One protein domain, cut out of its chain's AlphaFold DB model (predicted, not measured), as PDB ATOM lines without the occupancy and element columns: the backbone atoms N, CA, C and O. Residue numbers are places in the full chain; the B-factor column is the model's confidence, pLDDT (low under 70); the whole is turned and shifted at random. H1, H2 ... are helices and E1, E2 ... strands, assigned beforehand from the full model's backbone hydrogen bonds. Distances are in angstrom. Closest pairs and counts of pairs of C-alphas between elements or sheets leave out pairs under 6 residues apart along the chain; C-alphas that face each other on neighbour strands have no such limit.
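AT A GLANCE: This is residues 65 to 130 and 192 to 200 of the 450 residues of the protein "Peptidylprolyl isomerase" of Pseudo-nitzschia australis (UniProt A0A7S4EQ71). A strongly twisted antiparallel sheet of four strands curls round one short helix, H1, and the long loop of residues 80 to 91 makes one end of the longest axis. The 75 printed residues include E1, E2, H1, E3 and E4 in chain order; the sheet runs E2 - E1 - E4 - E3, and the class is mostly strand. The whole is compact, with a radius of gyration of the C-alphas of 11.4 A and spans of 32 by 22 by 18 A.

HOW THE PARTS SIT: Inner strands E1, residues 70 to 79, and E4, residues 192 to 200, are antiparallel at 158 degrees, with N 74 and O 197 within hydrogen-bond range at 2.9 A. Edge strand E2, residues 92 to 98, forms a hairpin with E1, at 135 degrees; N 73 and O 95 are 2.9 A apart. Edge strand E3, residues 120 to 127, is antiparallel to E4 at 132 degrees; N 194 and O 124 are 2.8 A apart. E2 and E3 are apart. H1, residues 106 to 112, is on the sheet and touches E3, where the closest C-alphas, of Gly 107 and Val 126, are 4.5 A apart. H1 and E4 are near each other, with 10 pairs of C-alphas within 10 A. Every O i to N i+4 pair in H1 is within hydrogen-bond range.

IN THESE COORDINATES: E1 begins at C-alpha 70 (-19.839, -30.955, -34.561), spans 25.1 A and bends by 67 degrees at residue 74. E2 spans 17.9 A, H1 10.3 A. E3 spans 17.9 A and bends by 83 degrees at residue 123. E4 spans 22.4 A, bends by 50 degrees at residue 195 and ends at C-alpha 200 (-26.943, -34.458, -35.658).

THE WHOLE: The C-alphas of Gly 68 and Gly 82, the two farthest apart, are 33.0 A apart. Residues 131 to 191 are not printed; C-alphas 130 and 192 are 11.6 A apart across the cut. The link E1 to E2 is long. Residues 82 and 84 to 92 have pLDDT under 70.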
ATOM      1  N   ALA A  65     -20.477 -36.231 -42.130       94.62
ATOM      2  CA  ALA A  65     -19.603 -35.725 -41.095       94.62
ATOM      3  C   ALA A  65     -18.164 -35.676 -41.616       94.62
ATOM      4  O   ALA A  65     -17.648 -36.659 -42.151       94.62
ATOM      5  N   SER A  66     -17.549 -34.511 -41.489       93.69
ATOM      6  CA  SER A  66     -16.190 -34.210 -41.925       93.69
ATOM      7  C   SER A  66     -15.391 -33.654 -40.748       93.69
ATOM      8  O   SER A  66     -15.963 -33.128 -39.795       93.69
ATOM      9  N   VAL A  67     -14.061 -33.750 -40.792       92.12
ATOM     10  CA  VAL A  67     -13.202 -33.156 -39.755       92.12
ATOM     11  C   VAL A  67     -13.522 -31.663 -39.585       92.12
ATOM     12  O   VAL A  67     -13.508 -30.905 -40.555       92.12
ATOM     13  N   GLY A  68     -13.799 -31.258 -38.345       89.75
ATOM     14  CA  GLY A  68     -14.275 -29.924 -37.972       89.75
ATOM     15  C   GLY A  68     -15.786 -29.828 -37.730       89.75
ATOM     16  O   GLY A  68     -16.203 -28.935 -36.998       89.75
ATOM     17  N   ASP A  69     -16.611 -30.737 -38.258       93.06
ATOM     18  CA  ASP A  69     -18.043 -30.762 -37.934       93.06
ATOM     19  C   ASP A  69     -18.272 -31.128 -36.460       93.06
ATOM     20  O   ASP A  69     -17.508 -31.876 -35.841       93.06
ATOM     21  N   ILE A  70     -19.362 -30.618 -35.897       94.19
ATOM     22  CA  ILE A  70     -19.839 -30.955 -34.561       94.19
ATOM     23  C   ILE A  70     -20.789 -32.136 -34.721       94.19
ATOM     24  O   ILE A  70     -21.855 -32.016 -35.328       94.19
ATOM     25  N   VAL A  71     -20.404 -33.289 -34.186       94.81
ATOM     26  CA  VAL A  71     -21.198 -34.515 -34.266       94.81
ATOM     27  C   VAL A  71     -21.846 -34.802 -32.922       94.81
ATOM     28  O   VAL A  71     -21.170 -34.832 -31.894       94.81
ATOM     29  N   THR A  72     -23.157 -35.037 -32.935       94.12
ATOM     30  CA  THR A  72     -23.894 -35.590 -31.791       94.12
ATOM     31  C   THR A  72     -24.205 -37.049 -32.086       94.12
ATOM     32  O   THR A  72     -24.767 -37.355 -33.141       94.12
ATOM     33  N   VAL A  73     -23.847 -37.960 -31.180       94.31
ATOM     34  CA  VAL A  73     -24.044 -39.405 -31.353       94.31
ATOM     35  C   VAL A  73     -24.676 -40.054 -30.123       94.31
ATOM     36  O   VAL A  73     -24.250 -39.827 -28.993       94.31
ATOM     37  N   GLU A  74     -25.662 -40.922 -30.355       94.06
ATOM     38  CA  GLU A  74     -26.063 -41.954 -29.396       94.06
ATOM     39  C   GLU A  74     -24.950 -43.006 -29.369       94.06
ATOM     40  O   GLU A  74     -24.605 -43.552 -30.421       94.06
ATOM     41  N   LEU A  75     -24.384 -43.278 -28.193       91.06
ATOM     42  CA  LEU A  75     -23.169 -44.069 -28.028       91.06
ATOM     43  C   LEU A  75     -23.287 -45.082 -26.880       91.06
ATOM     44  O   LEU A  75     -23.743 -44.767 -25.779       91.06
ATOM     45  N   GLU A  76     -22.809 -46.296 -27.137       90.06
ATOM     46  CA  GLU A  76     -22.592 -47.354 -26.151       90.06
ATOM     47  C   GLU A  76     -21.231 -48.010 -26.432       90.06
ATOM     48  O   GLU A  76     -20.981 -48.515 -27.531       90.06
ATOM     49  N   LEU A  77     -20.346 -47.992 -25.429       87.94
ATOM     50  CA  LEU A  77     -18.989 -48.537 -25.508       87.94
ATOM     51  C   LEU A  77     -18.814 -49.689 -24.516       87.94
ATOM     52  O   LEU A  77     -18.936 -49.504 -23.306       87.94
ATOM     53  N   THR A  78     -18.464 -50.872 -25.020       88.06
ATOM     54  CA  THR A  78     -18.135 -52.046 -24.198       88.06
ATOM     55  C   THR A  78     -16.631 -52.332 -24.276       88.06
ATOM     56  O   THR A  78     -16.139 -52.550 -25.383       88.06
ATOM     57  N   PRO A  79     -15.879 -52.347 -23.157       87.75
ATOM     58  CA  PRO A  79     -14.454 -52.687 -23.169       87.75
ATOM     59  C   PRO A  79     -14.212 -54.111 -23.681       87.75
ATOM     60  O   PRO A  79     -14.839 -55.062 -23.209       87.75
ATOM     61  N   GLU A  80     -13.282 -54.272 -24.618       86.75
ATOM     62  CA  GLU A  80     -12.828 -55.582 -25.091       86.75
ATOM     63  C   GLU A  80     -11.596 -56.052 -24.298       86.75
ATOM     64  O   GLU A  80     -11.017 -55.308 -23.512       86.75
ATOM     65  N   ASN A  81     -11.177 -57.309 -24.474       80.69
ATOM     66  CA  ASN A  81      -9.911 -57.852 -23.945       80.69
ATOM     67  C   ASN A  81      -9.687 -57.747 -22.416       80.69
ATOM     68  O   ASN A  81      -8.593 -58.025 -21.930       80.69
ATOM     69  N   GLY A  82     -10.723 -57.414 -21.642       67.31
ATOM     70  CA  GLY A  82     -10.697 -57.431 -20.178       67.31
ATOM     71  C   GLY A  82      -9.987 -56.250 -19.511       67.31
ATOM     72  O   GLY A  82      -9.788 -56.309 -18.296       67.31
ATOM     73  N   PHE A  83      -9.629 -55.180 -20.237       74.62
ATOM     74  CA  PHE A  83      -9.221 -53.952 -19.551       74.62
ATOM     75  C   PHE A  83     -10.441 -53.310 -18.884       74.62
ATOM     76  O   PHE A  83     -11.533 -53.243 -19.447       74.62
ATOM     77  N   VAL A  84     -10.243 -52.833 -17.658       66.31
ATOM     78  CA  VAL A  84     -11.235 -52.027 -16.951       66.31
ATOM     79  C   VAL A  84     -10.852 -50.570 -17.189       66.31
ATOM     80  O   VAL A  84      -9.787 -50.164 -16.718       66.31
ATOM     81  N   PRO A  85     -11.647 -49.784 -17.929       64.75
ATOM     82  CA  PRO A  85     -11.348 -48.374 -18.106       64.75
ATOM     83  C   PRO A  85     -11.489 -47.628 -16.778       64.75
ATOM     84  O   PRO A  85     -12.444 -47.845 -16.027       64.75
ATOM     85  N   GLU A  86     -10.585 -46.681 -16.521       58.31
ATOM     86  CA  GLU A  86     -10.955 -45.544 -15.675       58.31
ATOM     87  C   GLU A  86     -12.136 -44.820 -16.330       58.31
ATOM     88  O   GLU A  86     -12.229 -44.787 -17.557       58.31
ATOM     89  N   HIS A  87     -13.051 -44.278 -15.518       54.62
ATOM     90  CA  HIS A  87     -14.331 -43.728 -15.975       54.62
ATOM     91  C   HIS A  87     -14.191 -42.869 -17.241       54.62
ATOM     92  O   HIS A  87     -13.720 -41.729 -17.177       54.62
ATOM     93  N   LEU A  88     -14.624 -43.433 -18.375       55.97
ATOM     94  CA  LEU A  88     -14.684 -42.735 -19.653       55.97
ATOM     95  C   LEU A  88     -15.526 -41.463 -19.534       55.97
ATOM     96  O   LEU A  88     -16.417 -41.358 -18.692       55.97
ATOM     97  N   PHE A  89     -15.220 -40.518 -20.419       56.31
ATOM     98  CA  PHE A  89     -15.690 -39.134 -20.409       56.31
ATOM     99  C   PHE A  89     -17.197 -38.986 -20.240       56.31
ATOM    100  O   PHE A  89     -17.611 -38.181 -19.414       56.31
ATOM    101  N   ASP A  90     -17.938 -39.791 -20.997       56.81
ATOM    102  CA  ASP A  90     -19.329 -40.200 -20.818       56.81
ATOM    103  C   ASP A  90     -19.457 -41.504 -21.631       56.81
ATOM    104  O   ASP A  90     -19.149 -41.516 -22.826       56.81
ATOM    105  N   SER A  91     -19.773 -42.632 -20.982       54.53
ATOM    106  CA  SER A  91     -19.673 -43.980 -21.588       54.53
ATOM    107  C   SER A  91     -20.985 -44.539 -22.146       54.53
ATOM    108  O   SER A  91     -20.994 -45.633 -22.715       54.53
ATOM    109  N   SER A  92     -22.097 -43.839 -21.935       55.19
ATOM    110  CA  SER A  92     -23.419 -44.233 -22.417       55.19
ATOM    111  C   SER A  92     -24.350 -43.027 -22.530       55.19
ATOM    112  O   SER A  92     -24.351 -42.152 -21.666       55.19
ATOM    113  N   GLY A  93     -25.179 -43.013 -23.574       80.19
ATOM    114  CA  GLY A  93     -26.161 -41.954 -23.816       80.19
ATOM    115  C   GLY A  93     -25.838 -41.154 -25.071       80.19
ATOM    116  O   GLY A  93     -25.434 -41.728 -26.076       80.19
ATOM    117  N   GLU A  94     -26.051 -39.843 -25.019       88.19
ATOM    118  CA  GLU A  94     -25.785 -38.920 -26.122       88.19
ATOM    119  C   GLU A  94     -24.514 -38.118 -25.816       88.19
ATOM    120  O   GLU A  94     -24.410 -37.513 -24.748       88.19
ATOM    121  N   VAL A  95     -23.542 -38.125 -26.733       90.19
ATOM    122  CA  VAL A  95     -22.314 -37.323 -26.624       90.19
ATOM    123  C   VAL A  95     -22.158 -36.424 -27.847       90.19
ATOM    124  O   VAL A  95     -22.393 -36.852 -28.977       90.19
ATOM    125  N   THR A  96     -21.728 -35.183 -27.620       92.19
ATOM    126  CA  THR A  96     -21.465 -34.194 -28.674       92.19
ATOM    127  C   THR A  96     -20.004 -33.773 -28.630       92.19
ATOM    128  O   THR A  96     -19.506 -33.399 -27.565       92.19
ATOM    129  N   PHE A  97     -19.315 -33.806 -29.771       93.12
ATOM    130  CA  PHE A  97     -17.929 -33.345 -29.875       93.12
ATOM    131  C   PHE A  97     -17.561 -32.851 -31.278       93.12
ATOM    132  O   PHE A  97     -18.272 -33.105 -32.247       93.12
ATOM    133  N   VAL A  98     -16.431 -32.147 -31.391       93.62
ATOM    134  CA  VAL A  98     -15.875 -31.728 -32.689       93.62
ATOM    135  C   VAL A  98     -15.064 -32.870 -33.308       93.62
ATOM    136  O   VAL A  98     -14.120 -33.385 -32.698       93.62
ATOM    137  N   LEU A  99     -15.430 -33.278 -34.522       93.44
ATOM    138  CA  LEU A  99     -14.820 -34.405 -35.217       93.44
ATOM    139  C   LEU A  99     -13.374 -34.078 -35.630       93.44
ATOM    140  O   LEU A  99     -13.092 -33.034 -36.217       93.44
ATOM    141  N   GLY A 100     -12.440 -34.973 -35.311       90.31
ATOM    142  CA  GLY A 100     -11.005 -34.814 -35.570       90.31
ATOM    143  C   GLY A 100     -10.264 -33.862 -34.619       90.31
ATOM    144  O   GLY A 100      -9.108 -33.525 -34.880       90.31
ATOM    145  N   TRP A 101     -10.883 -33.415 -33.516       89.31
ATOM    146  CA  TRP A 101     -10.227 -32.542 -32.524       89.31
ATOM    147  C   TRP A 101      -9.484 -33.263 -31.386       89.31
ATOM    148  O   TRP A 101      -8.807 -32.610 -30.596       89.31
ATOM    149  N   GLY A 102      -9.575 -34.594 -31.289       79.50
ATOM    150  CA  GLY A 102      -8.885 -35.377 -30.248       79.50
ATOM    151  C   GLY A 102      -9.557 -35.352 -28.864       79.50
ATOM    152  O   GLY A 102      -9.162 -36.097 -27.972       79.50
ATOM    153  N   ASN A 103     -10.641 -34.585 -28.691       76.69
ATOM    154  CA  ASN A 103     -11.441 -34.515 -27.456       76.69
ATOM    155  C   ASN A 103     -12.191 -35.808 -27.068       76.69
ATOM    156  O   ASN A 103     -12.851 -35.841 -26.031       76.69
ATOM    157  N   TYR A 104     -12.116 -36.850 -27.895       84.06
ATOM    158  CA  TYR A 104     -12.745 -38.155 -27.680       84.06
ATOM    159  C   TYR A 104     -11.879 -39.252 -28.325       84.06
ATOM    160  O   TYR A 104     -10.920 -38.936 -29.030       84.06
ATOM    161  N   LEU A 105     -12.216 -40.524 -28.093       85.25
ATOM    162  CA  LEU A 105     -11.486 -41.704 -28.579       85.25
ATOM    163  C   LEU A 105     -11.101 -41.610 -30.074       85.25
ATOM    164  O   LEU A 105     -12.004 -41.461 -30.900       85.25
ATOM    165  N   PRO A 106      -9.813 -41.768 -30.451       84.44
ATOM    166  CA  PRO A 106      -9.359 -41.692 -31.844       84.44
ATOM    167  C   PRO A 106     -10.144 -42.599 -32.794       84.44
ATOM    168  O   PRO A 106     -10.611 -42.138 -33.833       84.44
ATOM    169  N   GLY A 107     -10.390 -43.851 -32.395       87.38
ATOM    170  CA  GLY A 107     -11.157 -44.794 -33.208       87.38
ATOM    171  C   GLY A 107     -12.630 -44.413 -33.401       87.38
ATOM    172  O   GLY A 107     -13.239 -44.872 -34.361       87.38
ATOM    173  N   LEU A 108     -13.211 -43.556 -32.545       90.88
ATOM    174  CA  LEU A 108     -14.551 -43.010 -32.789       90.88
ATOM    175  C   LEU A 108     -14.514 -41.884 -33.833       90.88
ATOM    176  O   LEU A 108     -15.423 -41.804 -34.653       90.88
ATOM    177  N   HIS A 109     -13.463 -41.053 -33.859       92.69
ATOM    178  CA  HIS A 109     -13.300 -40.054 -34.926       92.69
ATOM    179  C   HIS A 109     -13.135 -40.730 -36.293       92.69
ATOM    180  O   HIS A 109     -13.834 -40.364 -37.233       92.69
ATOM    181  N   GLU A 110     -12.289 -41.765 -36.380       92.31
ATOM    182  CA  GLU A 110     -12.104 -42.571 -37.600       92.31
ATOM    183  C   GLU A 110     -13.404 -43.263 -38.058       92.31
ATOM    184  O   GLU A 110     -13.662 -43.373 -39.255       92.31
ATOM    185  N   LEU A 111     -14.231 -43.730 -37.116       94.12
ATOM    186  CA  LEU A 111     -15.489 -44.432 -37.393       94.12
ATOM    187  C   LEU A 111     -16.603 -43.506 -37.906       94.12
ATOM    188  O   LEU A 111     -17.386 -43.911 -38.763       94.12
ATOM    189  N   LEU A 112     -16.702 -42.288 -37.365       95.56
ATOM    190  CA  LEU A 112     -17.777 -41.351 -37.706       95.56
ATOM    191  C   LEU A 112     -17.502 -40.544 -38.982       95.56
ATOM    192  O   LEU A 112     -18.447 -40.021 -39.579       95.56
ATOM    193  N   GLU A 113     -16.245 -40.434 -39.421       95.31
ATOM    194  CA  GLU A 113     -15.902 -39.693 -40.637       95.31
ATOM    195  C   GLU A 113     -16.607 -40.284 -41.873       95.31
ATOM    196  O   GLU A 113     -16.529 -41.471 -42.191       95.31
ATOM    197  N   GLY A 114     -17.347 -39.436 -42.587       94.75
ATOM    198  CA  GLY A 114     -18.128 -39.819 -43.759       94.75
ATOM    199  C   GLY A 114     -19.512 -40.422 -43.477       94.75
ATOM    200  O   GLY A 114     -20.240 -40.648 -44.454       94.75
ATOM    201  N   MET A 115     -19.896 -40.647 -42.210       96.00
ATOM    202  CA  MET A 115     -21.266 -41.021 -41.818       96.00
ATOM    203  C   MET A 115     -22.236 -39.837 -41.963       96.00
ATOM    204  O   MET A 115     -21.837 -38.677 -41.918       96.00
ATOM    205  N   SER A 116     -23.525 -40.122 -42.130       96.62
ATOM    206  CA  SER A 116     -24.604 -39.129 -42.269       96.62
ATOM    207  C   SER A 116     -25.561 -39.175 -41.072       96.62
ATOM    208  O   SER A 116     -25.654 -40.189 -40.385       96.62
ATOM    209  N   GLU A 117     -26.356 -38.124 -40.857       95.69
ATOM    210  CA  GLU A 117     -27.398 -38.120 -39.815       95.69
ATOM    211  C   GLU A 117     -28.348 -39.323 -39.929       95.69
ATOM    212  O   GLU A 117     -28.914 -39.592 -40.994       95.69
ATOM    213  N   GLY A 118     -28.551 -40.040 -38.826       95.31
ATOM    214  CA  GLY A 118     -29.340 -41.269 -38.749       95.31
ATOM    215  C   GLY A 118     -28.611 -42.546 -39.188       95.31
ATOM    216  O   GLY A 118     -29.182 -43.626 -39.026       95.31
ATOM    217  N   ASP A 119     -27.385 -42.462 -39.714       97.06
ATOM    218  CA  ASP A 119     -26.557 -43.645 -39.954       97.06
ATOM    219  C   ASP A 119     -26.126 -44.250 -38.603       97.06
ATOM    220  O   ASP A 119     -25.977 -43.547 -37.599       97.06
ATOM    221  N   SER A 120     -25.946 -45.571 -38.555       96.69
ATOM    222  CA  SER A 120     -25.561 -46.274 -37.326       96.69
ATOM    223  C   SER A 120     -24.665 -47.475 -37.601       96.69
ATOM    224  O   SER A 120     -24.749 -48.103 -38.658       96.69
ATOM    225  N   CYS A 121     -23.828 -47.807 -36.624       94.56
ATOM    226  CA  CYS A 121     -22.949 -48.966 -36.619       94.56
ATOM    227  C   CYS A 121     -23.146 -49.770 -35.326       94.56
ATOM    228  O   CYS A 121     -23.621 -49.247 -34.314       94.56
ATOM    229  N   ARG A 122     -22.792 -51.059 -35.350       95.50
ATOM    230  CA  ARG A 122     -22.905 -51.946 -34.187       95.50
ATOM    231  C   ARG A 122     -21.723 -52.895 -34.095       95.50
ATOM    232  O   ARG A 122     -21.311 -53.441 -35.115       95.50
ATOM    233  N   ASN A 123     -21.254 -53.128 -32.873       93.38
ATOM    234  CA  ASN A 123     -20.132 -54.003 -32.536       93.38
ATOM    235  C   ASN A 123     -18.868 -53.739 -33.379       93.38
ATOM    236  O   ASN A 123     -18.206 -54.678 -33.821       93.38
ATOM    237  N   ILE A 124     -18.557 -52.466 -33.643       95.06
ATOM    238  CA  ILE A 124     -17.316 -52.088 -34.330       95.06
ATOM    239  C   ILE A 124     -16.227 -51.881 -33.282       95.06
ATOM    240  O   ILE A 124     -16.402 -51.070 -32.380       95.06
ATOM    241  N   SER A 125     -15.114 -52.602 -33.400       92.50
ATOM    242  CA  SER A 125     -13.955 -52.411 -32.524       92.50
ATOM    243  C   SER A 125     -13.255 -51.087 -32.864       92.50
ATOM    244  O   SER A 125     -12.882 -50.868 -34.018       92.50
ATOM    245  N   VAL A 126     -13.101 -50.201 -31.875       90.94
ATOM    246  CA  VAL A 126     -12.458 -48.880 -31.998       90.94
ATOM    247  C   VAL A 126     -11.308 -48.725 -30.999       90.94
ATOM    248  O   VAL A 126     -11.395 -49.205 -29.870       90.94
ATOM    249  N   ASP A 127     -10.232 -48.039 -31.401       87.50
ATOM    250  CA  ASP A 127      -9.051 -47.785 -30.557       87.50
ATOM    251  C   ASP A 127      -9.425 -47.004 -29.279       87.50
ATOM    252  O   ASP A 127     -10.088 -45.964 -29.340       87.50
ATOM    253  N   ALA A 128      -8.992 -47.507 -28.117       81.50
ATOM    254  CA  ALA A 128      -9.301 -46.932 -26.806       81.50
ATOM    255  C   ALA A 128      -8.487 -45.671 -26.442       81.50
ATOM    256  O   ALA A 128      -8.641 -45.156 -25.336       81.50
ATOM    257  N   GLY A 129      -7.630 -45.166 -27.336       80.12
ATOM    258  CA  GLY A 129      -6.862 -43.929 -27.155       80.12
ATOM    259  C   GLY A 129      -5.504 -44.098 -26.472       80.12
ATOM    260  O   GLY A 129      -4.795 -43.116 -26.277       80.12
ATOM    261  N   PHE A 130      -5.104 -45.329 -26.149       77.94
ATOM    262  CA  PHE A 130      -3.802 -45.640 -25.539       77.94
ATOM    263  C   PHE A 130      -2.693 -45.921 -26.563       77.94
ATOM    264  O   PHE A 130      -1.584 -46.305 -26.186       77.94
ATOM    265  N   TYR A 192     -12.618 -50.681 -27.715       88.88
ATOM    266  CA  TYR A 192     -14.030 -50.803 -27.347       88.88
ATOM    267  C   TYR A 192     -14.830 -51.407 -28.491       88.88
ATOM    268  O   TYR A 192     -14.698 -50.968 -29.629       88.88
ATOM    269  N   SER A 193     -15.741 -52.325 -28.178       91.69
ATOM    270  CA  SER A 193     -16.857 -52.643 -29.061       91.69
ATOM    271  C   SER A 193     -17.856 -51.487 -28.989       91.69
ATOM    272  O   SER A 193     -18.389 -51.178 -27.918       91.69
ATOM    273  N   CYS A 194     -18.052 -50.813 -30.119       92.25
ATOM    274  CA  CYS A 194     -18.817 -49.581 -30.246       92.25
ATOM    275  C   CYS A 194     -20.138 -49.811 -30.989       92.25
ATOM    276  O   CYS A 194     -20.163 -50.264 -32.142       92.25
ATOM    277  N   ASN A 195     -21.236 -49.421 -30.343       94.00
ATOM    278  CA  ASN A 195     -22.516 -49.150 -30.984       94.00
ATOM    279  C   ASN A 195     -22.685 -47.627 -31.041       94.00
ATOM    280  O   ASN A 195     -22.684 -46.977 -29.997       94.00
ATOM    281  N   ALA A 196     -22.829 -47.061 -32.240       94.38
ATOM    282  CA  ALA A 196     -23.022 -45.623 -32.417       94.38
ATOM    283  C   ALA A 196     -24.125 -45.326 -33.436       94.38
ATOM    284  O   ALA A 196     -24.324 -46.073 -34.398       94.38
ATOM    285  N   LYS A 197     -24.834 -44.215 -33.238       96.12
ATOM    286  CA  LYS A 197     -25.824 -43.670 -34.174       96.12
ATOM    287  C   LYS A 197     -25.692 -42.154 -34.228       96.12
ATOM    288  O   LYS A 197     -25.756 -41.497 -33.195       96.12
ATOM    289  N   VAL A 198     -25.546 -41.604 -35.431       96.88
ATOM    290  CA  VAL A 198     -25.438 -40.154 -35.635       96.88
ATOM    291  C   VAL A 198     -26.804 -39.504 -35.440       96.88
ATOM    292  O   VAL A 198     -27.766 -39.858 -36.123       96.88
ATOM    293  N   VAL A 199     -26.887 -38.563 -34.502       95.56
ATOM    294  CA  VAL A 199     -28.100 -37.812 -34.148       95.56
ATOM    295  C   VAL A 199     -28.160 -36.499 -34.926       95.56
ATOM    296  O   VAL A 199     -29.157 -36.257 -35.602       95.56
ATOM    297  N   SER A 200     -27.090 -35.696 -34.880       94.19
ATOM    298  CA  SER A 200     -26.943 -34.458 -35.658       94.19
ATOM    299  C   SER A 200     -25.523 -34.286 -36.195       94.19
ATOM    300  O   SER A 200     -24.561 -34.809 -35.619       94.19
TER     301      SER A 200